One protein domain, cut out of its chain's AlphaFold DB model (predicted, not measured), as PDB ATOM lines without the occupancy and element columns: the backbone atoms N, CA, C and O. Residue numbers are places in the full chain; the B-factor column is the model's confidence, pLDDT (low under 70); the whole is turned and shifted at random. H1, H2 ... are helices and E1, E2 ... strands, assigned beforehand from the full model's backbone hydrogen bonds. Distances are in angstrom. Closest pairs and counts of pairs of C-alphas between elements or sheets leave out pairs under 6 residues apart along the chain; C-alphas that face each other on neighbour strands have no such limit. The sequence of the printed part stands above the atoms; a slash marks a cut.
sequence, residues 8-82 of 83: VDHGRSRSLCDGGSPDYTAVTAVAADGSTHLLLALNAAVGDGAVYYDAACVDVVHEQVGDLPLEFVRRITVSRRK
ATOM      1  N   VAL A   8     132.685  37.859 136.710       87.75
ATOM      2  CA  VAL A   8     132.501  36.706 137.595       87.75
ATOM      3  C   VAL A   8     131.569  37.080 138.743       87.75
ATOM      4  O   VAL A   8     131.883  37.926 139.581       87.75
ATOM      5  N   ASP A   9     130.431  36.400 138.826       89.25
ATOM      6  CA  ASP A   9     129.544  36.455 139.979       89.25
ATOM      7  C   ASP A   9     130.047  35.487 141.058       89.25
ATOM      8  O   ASP A   9     129.739  34.290 141.068       89.25
ATOM      9  N   HIS A  10     130.843  36.011 141.989       86.62
ATOM     10  CA  HIS A  10     131.396  35.224 143.093       86.62
ATOM     11  C   HIS A  10     130.324  34.658 144.039       86.62
ATOM     12  O   HIS A  10     130.545  33.608 144.640       86.62
ATOM     13  N   GLY A  11     129.157  35.301 144.159       89.06
ATOM     14  CA  GLY A  11     128.068  34.831 145.023       89.06
ATOM     15  C   GLY A  11     127.438  33.536 144.507       89.06
ATOM     16  O   GLY A  11     127.120  32.636 145.299       89.06
ATOM     17  N   ARG A  12     127.320  33.420 143.178       87.62
ATOM     18  CA  ARG A  12     126.796  32.237 142.472       87.62
ATOM     19  C   ARG A  12     127.868  31.236 142.024       87.62
ATOM     20  O   ARG A  12     127.522  30.132 141.615       87.62
ATOM     21  N   SER A  13     129.150  31.567 142.158       88.06
ATOM     22  CA  SER A  13     130.263  30.652 141.862       88.06
ATOM     23  C   SER A  13     130.583  29.720 143.041       88.06
ATOM     24  O   SER A  13     130.341  30.052 144.209       88.06
ATOM     25  N   ARG A  14     131.113  28.524 142.758       87.44
ATOM     26  CA  ARG A  14     131.456  27.511 143.772       87.44
ATOM     27  C   ARG A  14     132.735  26.761 143.418       87.44
ATOM     28  O   ARG A  14     132.859  26.222 142.326       87.44
ATOM     29  N   SER A  15     133.636  26.657 144.394       83.38
ATOM     30  CA  SER A  15     134.802  25.777 144.297       83.38
ATOM     31  C   SER A  15     134.373  24.310 144.186       83.38
ATOM     32  O   SER A  15     133.392  23.896 144.810       83.38
ATOM     33  N   LEU A  16     135.127  23.523 143.413       80.94
ATOM     34  CA  LEU A  16     134.924  22.083 143.252       80.94
ATOM     35  C   LEU A  16     135.947  21.245 144.040       80.94
ATOM     36  O   LEU A  16     136.100  20.054 143.755       80.94
ATOM     37  N   CYS A  17     136.594  21.823 145.063       75.69
ATOM     38  CA  CYS A  17     137.523  21.110 145.953       75.69
ATOM     39  C   CYS A  17     136.947  19.790 146.490       75.69
ATOM     40  O   CYS A  17     137.618  18.763 146.437       75.69
ATOM     41  N   ASP A  18     135.680  19.789 146.907       71.50
ATOM     42  CA  ASP A  18     135.003  18.597 147.442       71.50
ATOM     43  C   ASP A  18     134.439  17.675 146.340       71.50
ATOM     44  O   ASP A  18     133.940  16.578 146.601       71.50
ATOM     45  N   GLY A  19     134.491  18.124 145.084       65.19
ATOM     46  CA  GLY A  19     133.986  17.420 143.909       65.19
ATOM     47  C   GLY A  19     134.964  16.409 143.313       65.19
ATOM     48  O   GLY A  19     134.523  15.589 142.507       65.19
ATOM     49  N   GLY A  20     136.236  16.436 143.735       68.94
ATOM     50  CA  GLY A  20     137.332  15.637 143.172       68.94
ATOM     51  C   GLY A  20     138.188  16.382 142.141       68.94
ATOM     52  O   GLY A  20     139.014  15.766 141.476       68.94
ATOM     53  N   SER A  21     138.006  17.697 141.988       70.94
ATOM     54  CA  SER A  21     138.790  18.529 141.063       70.94
ATOM     55  C   SER A  21     139.212  19.831 141.754       70.94
ATOM     56  O   SER A  21     138.594  20.872 141.531       70.94
ATOM     57  N   PRO A  22     140.240  19.780 142.624       80.12
ATOM     58  CA  PRO A  22     140.637  20.899 143.485       80.12
ATOM     59  C   PRO A  22     141.220  22.092 142.732       80.12
ATOM     60  O   PRO A  22     141.189  23.208 143.244       80.12
ATOM     61  N   ASP A  23     141.695  21.882 141.509       85.06
ATOM     62  CA  ASP A  23     142.249  22.947 140.672       85.06
ATOM     63  C   ASP A  23     141.174  23.722 139.906       85.06
ATOM     64  O   ASP A  23     141.493  24.685 139.212       85.06
ATOM     65  N   TYR A  24     139.904  23.326 140.037       83.62
ATOM     66  CA  TYR A  24     138.797  23.887 139.276       83.62
ATOM     67  C   TYR A  24     137.723  24.523 140.165       83.62
ATOM     68  O   TYR A  24     137.460  24.110 141.299       83.62
ATOM     69  N   THR A  25     137.043  25.512 139.596       87.62
ATOM     70  CA  THR A  25     135.872  26.175 140.169       87.62
ATOM     71  C   THR A  25     134.762  26.282 139.132       87.62
ATOM     72  O   THR A  25     135.006  26.514 137.947       87.62
ATOM     73  N   ALA A  26     133.526  26.085 139.581       89.06
ATOM     74  CA  ALA A  26     132.339  26.369 138.795       89.06
ATOM     75  C   ALA A  26     132.055  27.873 138.886       89.06
ATOM     76  O   ALA A  26     131.650  28.386 139.934       89.06
ATOM     77  N   VAL A  27     132.289  28.579 137.785       89.62
ATOM     78  CA  VAL A  27     132.151  30.028 137.666       89.62
ATOM     79  C   VAL A  27     130.812  30.369 137.035       89.62
ATOM     80  O   VAL A  27     130.444  29.839 135.989       89.62
ATOM     81  N   THR A  28     130.094  31.295 137.659       90.56
ATOM     82  CA  THR A  28     128.966  31.975 137.024       90.56
ATOM     83  C   THR A  28     129.476  33.279 136.426       90.56
ATOM     84  O   THR A  28     129.843  34.191 137.163       90.56
ATOM     85  N   ALA A  29     129.523  33.356 135.102       88.56
ATOM     86  CA  ALA A  29     129.940  34.532 134.351       88.56
ATOM     87  C   ALA A  29     128.711  35.288 133.827       88.56
ATOM     88  O   ALA A  29     127.759  34.670 133.354       88.56
ATOM     89  N   VAL A  30     128.720  36.616 133.916       88.31
ATOM     90  CA  VAL A  30     127.637  37.488 133.443       88.31
ATOM     91  C   VAL A  30     128.158  38.336 132.292       88.31
ATOM     92  O   VAL A  30     129.156  39.039 132.449       88.31
ATOM     93  N   ALA A  31     127.506  38.241 131.137       86.00
ATOM     94  CA  ALA A  31     127.825  39.048 129.965       86.00
ATOM     95  C   ALA A  31     127.214  40.454 130.075       86.00
ATOM     96  O   ALA A  31     126.314  40.700 130.881       86.00
ATOM     97  N   ALA A  32     127.672  41.382 129.231       85.19
ATOM     98  CA  ALA A  32     127.193  42.768 129.221       85.19
ATOM     99  C   ALA A  32     125.685  42.905 128.921       85.19
ATOM    100  O   ALA A  32     125.052  43.867 129.352       85.19
ATOM    101  N   ASP A  33     125.093  41.937 128.215       85.38
ATOM    102  CA  ASP A  33     123.652  41.873 127.939       85.38
ATOM    103  C   ASP A  33     122.824  41.282 129.101       85.38
ATOM    104  O   ASP A  33     121.600  41.179 129.009       85.38
ATOM    105  N   GLY A  34     123.481  40.912 130.205       85.50
ATOM    106  CA  GLY A  34     122.870  40.305 131.386       85.50
ATOM    107  C   GLY A  34     122.672  38.791 131.287       85.50
ATOM    108  O   GLY A  34     122.205  38.177 132.254       85.50
ATOM    109  N   SER A  35     123.031  38.162 130.166       85.88
ATOM    110  CA  SER A  35     123.019  36.705 130.048       85.88
ATOM    111  C   SER A  35     124.049  36.069 130.990       85.88
ATOM    112  O   SER A  35     125.046  36.677 131.385       85.88
ATOM    113  N   THR A  36     123.759  34.844 131.433       87.69
ATOM    114  CA  THR A  36     124.598  34.114 132.389       87.69
ATOM    115  C   THR A  36     125.166  32.855 131.742       87.69
ATOM    116  O   THR A  36     124.414  32.044 131.205       87.69
ATOM    117  N   HIS A  37     126.475  32.659 131.881       84.88
ATOM    118  CA  HIS A  37     127.208  31.472 131.457       84.88
ATOM    119  C   HIS A  37     127.712  30.703 132.681       84.88
ATOM    120  O   HIS A  37     128.242  31.291 133.625       84.88
ATOM    121  N   LEU A  38     127.551  29.380 132.668       85.31
ATOM    122  CA  LEU A  38     128.141  28.490 133.665       85.31
ATOM    123  C   LEU A  38     129.407  27.883 133.075       85.31
ATOM    124  O   LEU A  38     129.343  27.170 132.077       85.31
ATOM    125  N   LEU A  39     130.544  28.183 133.691       84.38
ATOM    126  CA  LEU A  39     131.868  27.822 133.205       84.38
ATOM    127  C   LEU A  39     132.570  26.923 134.215       84.38
ATOM    128  O   LEU A  39     132.441  27.107 135.425       84.38
ATOM    129  N   LEU A  40     133.363  25.982 133.715       85.00
ATOM    130  CA  LEU A  40     134.366  25.294 134.515       85.00
ATOM    131  C   LEU A  40     135.704  25.993 134.275       85.00
ATOM    132  O   LEU A  40     136.231  25.941 133.167       85.00
ATOM    133  N   ALA A  41     136.236  26.665 135.291       85.44
ATOM    134  CA  ALA A  41     137.475  27.426 135.177       85.44
ATOM    135  C   ALA A  41     138.570  26.823 136.057       85.44
ATOM    136  O   ALA A  41     138.297  26.353 137.163       85.44
ATOM    137  N   LEU A  42     139.815  26.877 135.584       86.62
ATOM    138  CA  LEU A  42     140.983  26.643 136.429       86.62
ATOM    139  C   LEU A  42     141.088  27.771 137.458       86.62
ATOM    140  O   LEU A  42     141.054  28.944 137.092       86.62
ATOM    141  N   ASN A  43     141.274  27.429 138.730       85.12
ATOM    142  CA  ASN A  43     141.376  28.391 139.829       85.12
ATOM    143  C   ASN A  43     142.468  29.438 139.582       85.12
ATOM    144  O   ASN A  43     142.249  30.619 139.828       85.12
ATOM    145  N   ALA A  44     143.616  29.013 139.049       86.06
ATOM    146  CA  ALA A  44     144.740  29.897 138.748       86.06
ATOM    147  C   ALA A  44     144.473  30.877 137.591       86.06
ATOM    148  O   ALA A  44     145.159  31.885 137.492       86.06
ATOM    149  N   ALA A  45     143.492  30.589 136.731       85.25
ATOM    150  CA  ALA A  45     143.146  31.430 135.587       85.25
ATOM    151  C   ALA A  45     142.061  32.472 135.913       85.25
ATOM    152  O   ALA A  45     141.830  33.394 135.134       85.25
ATOM    153  N   VAL A  46     141.367  32.345 137.049       82.81
ATOM    154  CA  VAL A  46     140.326  33.305 137.438       82.81
ATOM    155  C   VAL A  46     140.970  34.640 137.809       82.81
ATOM    156  O   VAL A  46     141.723  34.729 138.774       82.81
ATOM    157  N   GLY A  47     140.630  35.690 137.060       78.12
ATOM    158  CA  GLY A  47     141.181  37.036 137.252       78.12
ATOM    159  C   GLY A  47     142.531  37.266 136.567       78.12
ATOM    160  O   GLY A  47     143.064  38.372 136.661       78.12
ATOM    161  N   ASP A  48     143.069  36.268 135.863       82.75
ATOM    162  CA  ASP A  48     144.231  36.454 135.000       82.75
ATOM    163  C   ASP A  48     143.808  37.180 133.717       82.75
ATOM    164  O   ASP A  48     143.048  36.654 132.906       82.75
ATOM    165  N   GLY A  49     144.318  38.397 133.524       78.00
ATOM    166  CA  GLY A  49     144.027  39.210 132.345       78.00
ATOM    167  C   GLY A  49     144.612  38.662 131.042       78.00
ATOM    168  O   GLY A  49     144.277  39.193 129.990       78.00
ATOM    169  N   ALA A  50     145.478  37.645 131.083       80.38
ATOM    170  CA  ALA A  50     145.984  36.963 129.892       80.38
ATOM    171  C   ALA A  50     145.088  35.797 129.436       80.38
ATOM    172  O   ALA A  50     145.275  35.285 128.330       80.38
ATOM    173  N   VAL A  51     144.125  35.372 130.264       79.56
ATOM    174  CA  VAL A  51     143.211  34.264 129.964       79.56
ATOM    175  C   VAL A  51     141.819  34.811 129.676       79.56
ATOM    176  O   VAL A  51     141.233  35.533 130.479       79.56
ATOM    177  N   TYR A  52     141.260  34.423 128.531       76.50
ATOM    178  CA  TYR A  52     139.949  34.883 128.087       76.50
ATOM    179  C   TYR A  52     139.009  33.707 127.851       76.50
ATOM    180  O   TYR A  52     139.394  32.687 127.281       76.50
ATOM    181  N   TYR A  53     137.759  33.876 128.278       75.69
ATOM    182  CA  TYR A  53     136.664  33.010 127.869       75.69
ATOM    183  C   TYR A  53     136.021  33.581 126.605       75.69
ATOM    184  O   TYR A  53     135.548  34.719 126.607       75.69
ATOM    185  N   ASP A  54     135.976  32.771 125.552       75.81
ATOM    186  CA  ASP A  54     135.257  33.076 124.323       75.81
ATOM    187  C   ASP A  54     134.286  31.937 124.010       75.81
ATOM    188  O   ASP A  54     134.691  30.859 123.582       75.81
ATOM    189  N   ALA A  55     132.993  32.204 124.201       72.00
ATOM    190  CA  ALA A  55     131.920  31.254 123.930       72.00
ATOM    191  C   ALA A  55     131.850  30.813 122.455       72.00
ATOM    192  O   ALA A  55     131.249  29.782 122.160       72.00
ATOM    193  N   ALA A  56     132.434  31.584 121.533       72.56
ATOM    194  CA  ALA A  56     132.489  31.270 120.110       72.56
ATOM    195  C   ALA A  56     133.800  30.580 119.693       72.56
ATOM    196  O   ALA A  56     133.959  30.241 118.518       72.56
ATOM    197  N   CYS A  57     134.743  30.364 120.619       72.56
ATOM    198  CA  CYS A  57     136.019  29.745 120.291       72.56
ATOM    199  C   CYS A  57     135.832  28.255 119.970       72.56
ATOM    200  O   CYS A  57     135.557  27.427 120.837       72.56
ATOM    201  N   VAL A  58     135.997  27.922 118.692       61.91
ATOM    202  CA  VAL A  58     135.831  26.564 118.152       61.91
ATOM    203  C   VAL A  58     136.918  25.589 118.612       61.91
ATOM    204  O   VAL A  58     136.693  24.383 118.596       61.91
ATOM    205  N   ASP A  59     138.075  26.104 119.037       62.25
ATOM    206  CA  ASP A  59     139.233  25.299 119.443       62.25
ATOM    207  C   ASP A  59     139.193  24.884 120.921       62.25
ATOM    208  O   ASP A  59     139.933  23.996 121.349       62.25
ATOM    209  N   VAL A  60     138.328  25.509 121.723       60.00
ATOM    210  CA  VAL A  60     138.120  25.117 123.116       60.00
ATOM    211  C   VAL A  60     137.006  24.077 123.153       60.00
ATOM    212  O   VAL A  60     135.909  24.290 122.636       60.00
ATOM    213  N   VAL A  61     137.286  22.936 123.785       54.25
ATOM    214  CA  VAL A  61     136.303  21.871 124.017       54.25
ATOM    215  C   VAL A  61     135.286  22.374 125.048       54.25
ATOM    216  O   VAL A  61     135.411  22.131 126.244       54.25
ATOM    217  N   HIS A  62     134.307  23.148 124.583       51.81
ATOM    218  CA  HIS A  62     133.242  23.737 125.400       51.81
ATOM    219  C   HIS A  62     132.147  22.736 125.778       51.81
ATOM    220  O   HIS A  62     131.338  23.009 126.663       51.81
ATOM    221  N   GLU A  63     132.110  21.580 125.117       49.78
ATOM    222  CA  GLU A  63     131.083  20.572 125.323       49.78
ATOM    223  C   GLU A  63     131.668  19.307 125.937       49.78
ATOM    224  O   GLU A  63     132.607  18.698 125.423       49.78
ATOM    225  N   GLN A  64     131.031  18.852 127.014       55.28
ATOM    226  CA  GLN A  64     131.069  17.441 127.342       55.28
ATOM    227  C   GLN A  64     130.252  16.712 126.267       55.28
ATOM    228  O   GLN A  64     129.024  16.663 126.327       55.28
ATOM    229  N   VAL A  65     130.934  16.188 125.251       48.28
ATOM    230  CA  VAL A  65     130.290  15.454 124.160       48.28
ATOM    231  C   VAL A  65     129.897  14.067 124.679       48.28
ATOM    232  O   VAL A  65     130.719  13.155 124.733       48.28
ATOM    233  N   GLY A  66     128.653  13.920 125.132       61.28
ATOM    234  CA  GLY A  66     128.094  12.652 125.610       61.28
ATOM    235  C   GLY A  66     127.366  12.758 126.948       61.28
ATOM    236  O   GLY A  66     127.425  13.778 127.638       61.28
ATOM    237  N   ASP A  67     126.665  11.684 127.308       69.88
ATOM    238  CA  ASP A  67     125.874  11.623 128.538       69.88
ATOM    239  C   ASP A  67     126.721  11.946 129.777       69.88
ATOM    240  O   ASP A  67     127.858  11.488 129.918       69.88
ATOM    241  N   LEU A  68     126.150  12.716 130.711       70.44
ATOM    242  CA  LEU A  68     126.778  12.939 132.013       70.44
ATOM    243  C   LEU A  68     127.049  11.598 132.705       70.44
ATOM    244  O   LEU A  68     126.119  10.794 132.844       70.44
ATOM    245  N   PRO A  69     128.275  11.366 133.217       77.12
ATOM    246  CA  PRO A  69     128.556  10.155 133.966       77.12
ATOM    247  C   PRO A  69     127.574   9.991 135.133       77.12
ATOM    248  O   PRO A  69     127.198  10.953 135.814       77.12
ATOM    249  N   LEU A  70     127.148   8.746 135.368       77.50
ATOM    250  CA  LEU A  70     126.040   8.419 136.274       77.50
ATOM    251  C   LEU A  70     126.250   8.949 137.704       77.50
ATOM    252  O   LEU A  70     125.291   9.297 138.397       77.50
ATOM    253  N   GLU A  71     127.499   9.035 138.152       74.69
ATOM    254  CA  GLU A  71     127.886   9.616 139.442       74.69
ATOM    255  C   GLU A  71     127.485  11.092 139.592       74.69
ATOM    256  O   GLU A  71     126.969  11.486 140.643       74.69
ATOM    257  N   PHE A  72     127.619  11.897 138.537       73.38
ATOM    258  CA  PHE A  72     127.238  13.307 138.545       73.38
ATOM    259  C   PHE A  72     125.721  13.477 138.430       73.38
ATOM    260  O   PHE A  72     125.141  14.278 139.166       73.38
ATOM    261  N   VAL A  73     125.053  12.654 137.612       77.25
ATOM    262  CA  VAL A  73     123.579  12.608 137.536       77.25
ATOM    263  C   VAL A  73     122.974  12.327 138.914       77.25
ATOM    264  O   VAL A  73     122.031  13.003 139.342       77.25
ATOM    265  N   ARG A  74     123.549  11.373 139.657       76.88
ATOM    266  CA  ARG A  74     123.138  11.059 141.034       76.88
ATOM    267  C   ARG A  74     123.326  12.253 141.968       76.88
ATOM    268  O   ARG A  74     122.391  12.586 142.696       76.88
ATOM    269  N   ARG A  75     124.485  12.921 141.926       72.31
ATOM    270  CA  ARG A  75     124.762  14.112 142.753       72.31
ATOM    271  C   ARG A  75     123.752  15.235 142.488       72.31
ATOM    272  O   ARG A  75     123.155  15.737 143.436       72.31
ATOM    273  N   ILE A  76     123.479  15.563 141.222       71.75
ATOM    274  CA  ILE A  76     122.491  16.590 140.836       71.75
ATOM    275  C   ILE A  76     121.086  16.216 141.329       71.75
ATOM    276  O   ILE A  76     120.377  17.051 141.894       71.75
ATOM    277  N   THR A  77     120.691  14.953 141.151       75.62
ATOM    278  CA  THR A  77     119.373  14.451 141.570       75.62
ATOM    279  C   THR A  77     119.171  14.573 143.081       75.62
ATOM    280  O   THR A  77     118.098  14.975 143.529       75.62
ATOM    281  N   VAL A  78     120.197  14.259 143.878       75.31
ATOM    282  CA  VAL A  78     120.153  14.396 145.341       75.31
ATOM    283  C   VAL A  78     120.049  15.864 145.757       75.31
ATOM    284  O   VAL A  78     119.222  16.190 146.607       75.31
ATOM    285  N   SER A  79     120.829  16.752 145.139       64.31
ATOM    286  CA  SER A  79     120.808  18.186 145.453       64.31
ATOM    287  C   SER A  79     119.456  18.842 145.156       64.31
ATOM    288  O   SER A  79     119.014  19.692 145.920       64.31
ATOM    289  N   ARG A  80     118.754  18.414 144.096       65.75
ATOM    290  CA  ARG A  80     117.430  18.947 143.719       65.75
ATOM    291  C   ARG A  80     116.278  18.498 144.623       65.75
ATOM    292  O   ARG A  80     115.244  19.144 144.614       65.75
ATOM    293  N   ARG A  81     116.433  17.412 145.389       61.09
ATOM    294  CA  ARG A  81     115.409  16.927 146.340       61.09
ATOM    295  C   ARG A  81     115.418  17.662 147.683       61.09
ATOM    296  O   ARG A  81     114.556  17.398 148.512       61.09
ATOM    297  N   LYS A  82     116.430  18.496 147.932       50.81
ATOM    298  CA  LYS A  82     116.584  19.267 149.176       50.81
ATOM    299  C   LYS A  82     116.130  20.730 149.051       50.81
ATOM    300  O   LYS A  82     116.280  21.470 150.019       50.81
TER     301      LYS A  82
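Overview. This is residues 8 to 82 of the 83 residues of an uncharacterized protein of Mycobacterium sp. ACS1612 (UniProt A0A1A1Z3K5). Little regular structure is here: a two-stranded hairpin, E1 and E2, amid loops, and a long loop, residues 43 to 69, that swings away to one helix, H1, set off from the hairpin. The 75 printed residues hold E1, E2 and H1 in that order, with 25 residues in named elements, mixed in class; the sheet, E1 - E2, is antiparallel. The whole is only just loose, close to compact, with a radius of gyration of the C-alphas of 13.8 A, and spans 36 by 28 by 27 A.

Along the chain. From Val 8, pass to C-alpha 24 at (138.797, 23.887, 139.276), where E1, residues 24 to 30, begins. E2 is residues 36 to 42; each strand is 18.5 A long. H1, residues 70 to 80, runs 15.5 A to C-alpha 80 at (117.430, 18.947, 143.719).

Arrangement. Find N 27 and O 39, 2.8 A apart, within hydrogen-bond range across the hairpin. Residues 14 to 15 pair antiparallel with residues 25 to 26 of E1. E1 and H1 are apart. In H1 every O i to N i+4 pair is within range.

Size, cuts and confidence. The printed part has no cut. The E2 to H1 link is long. Residues 19 to 20, 58 to 67 and 79 to 82 have pLDDT under 70.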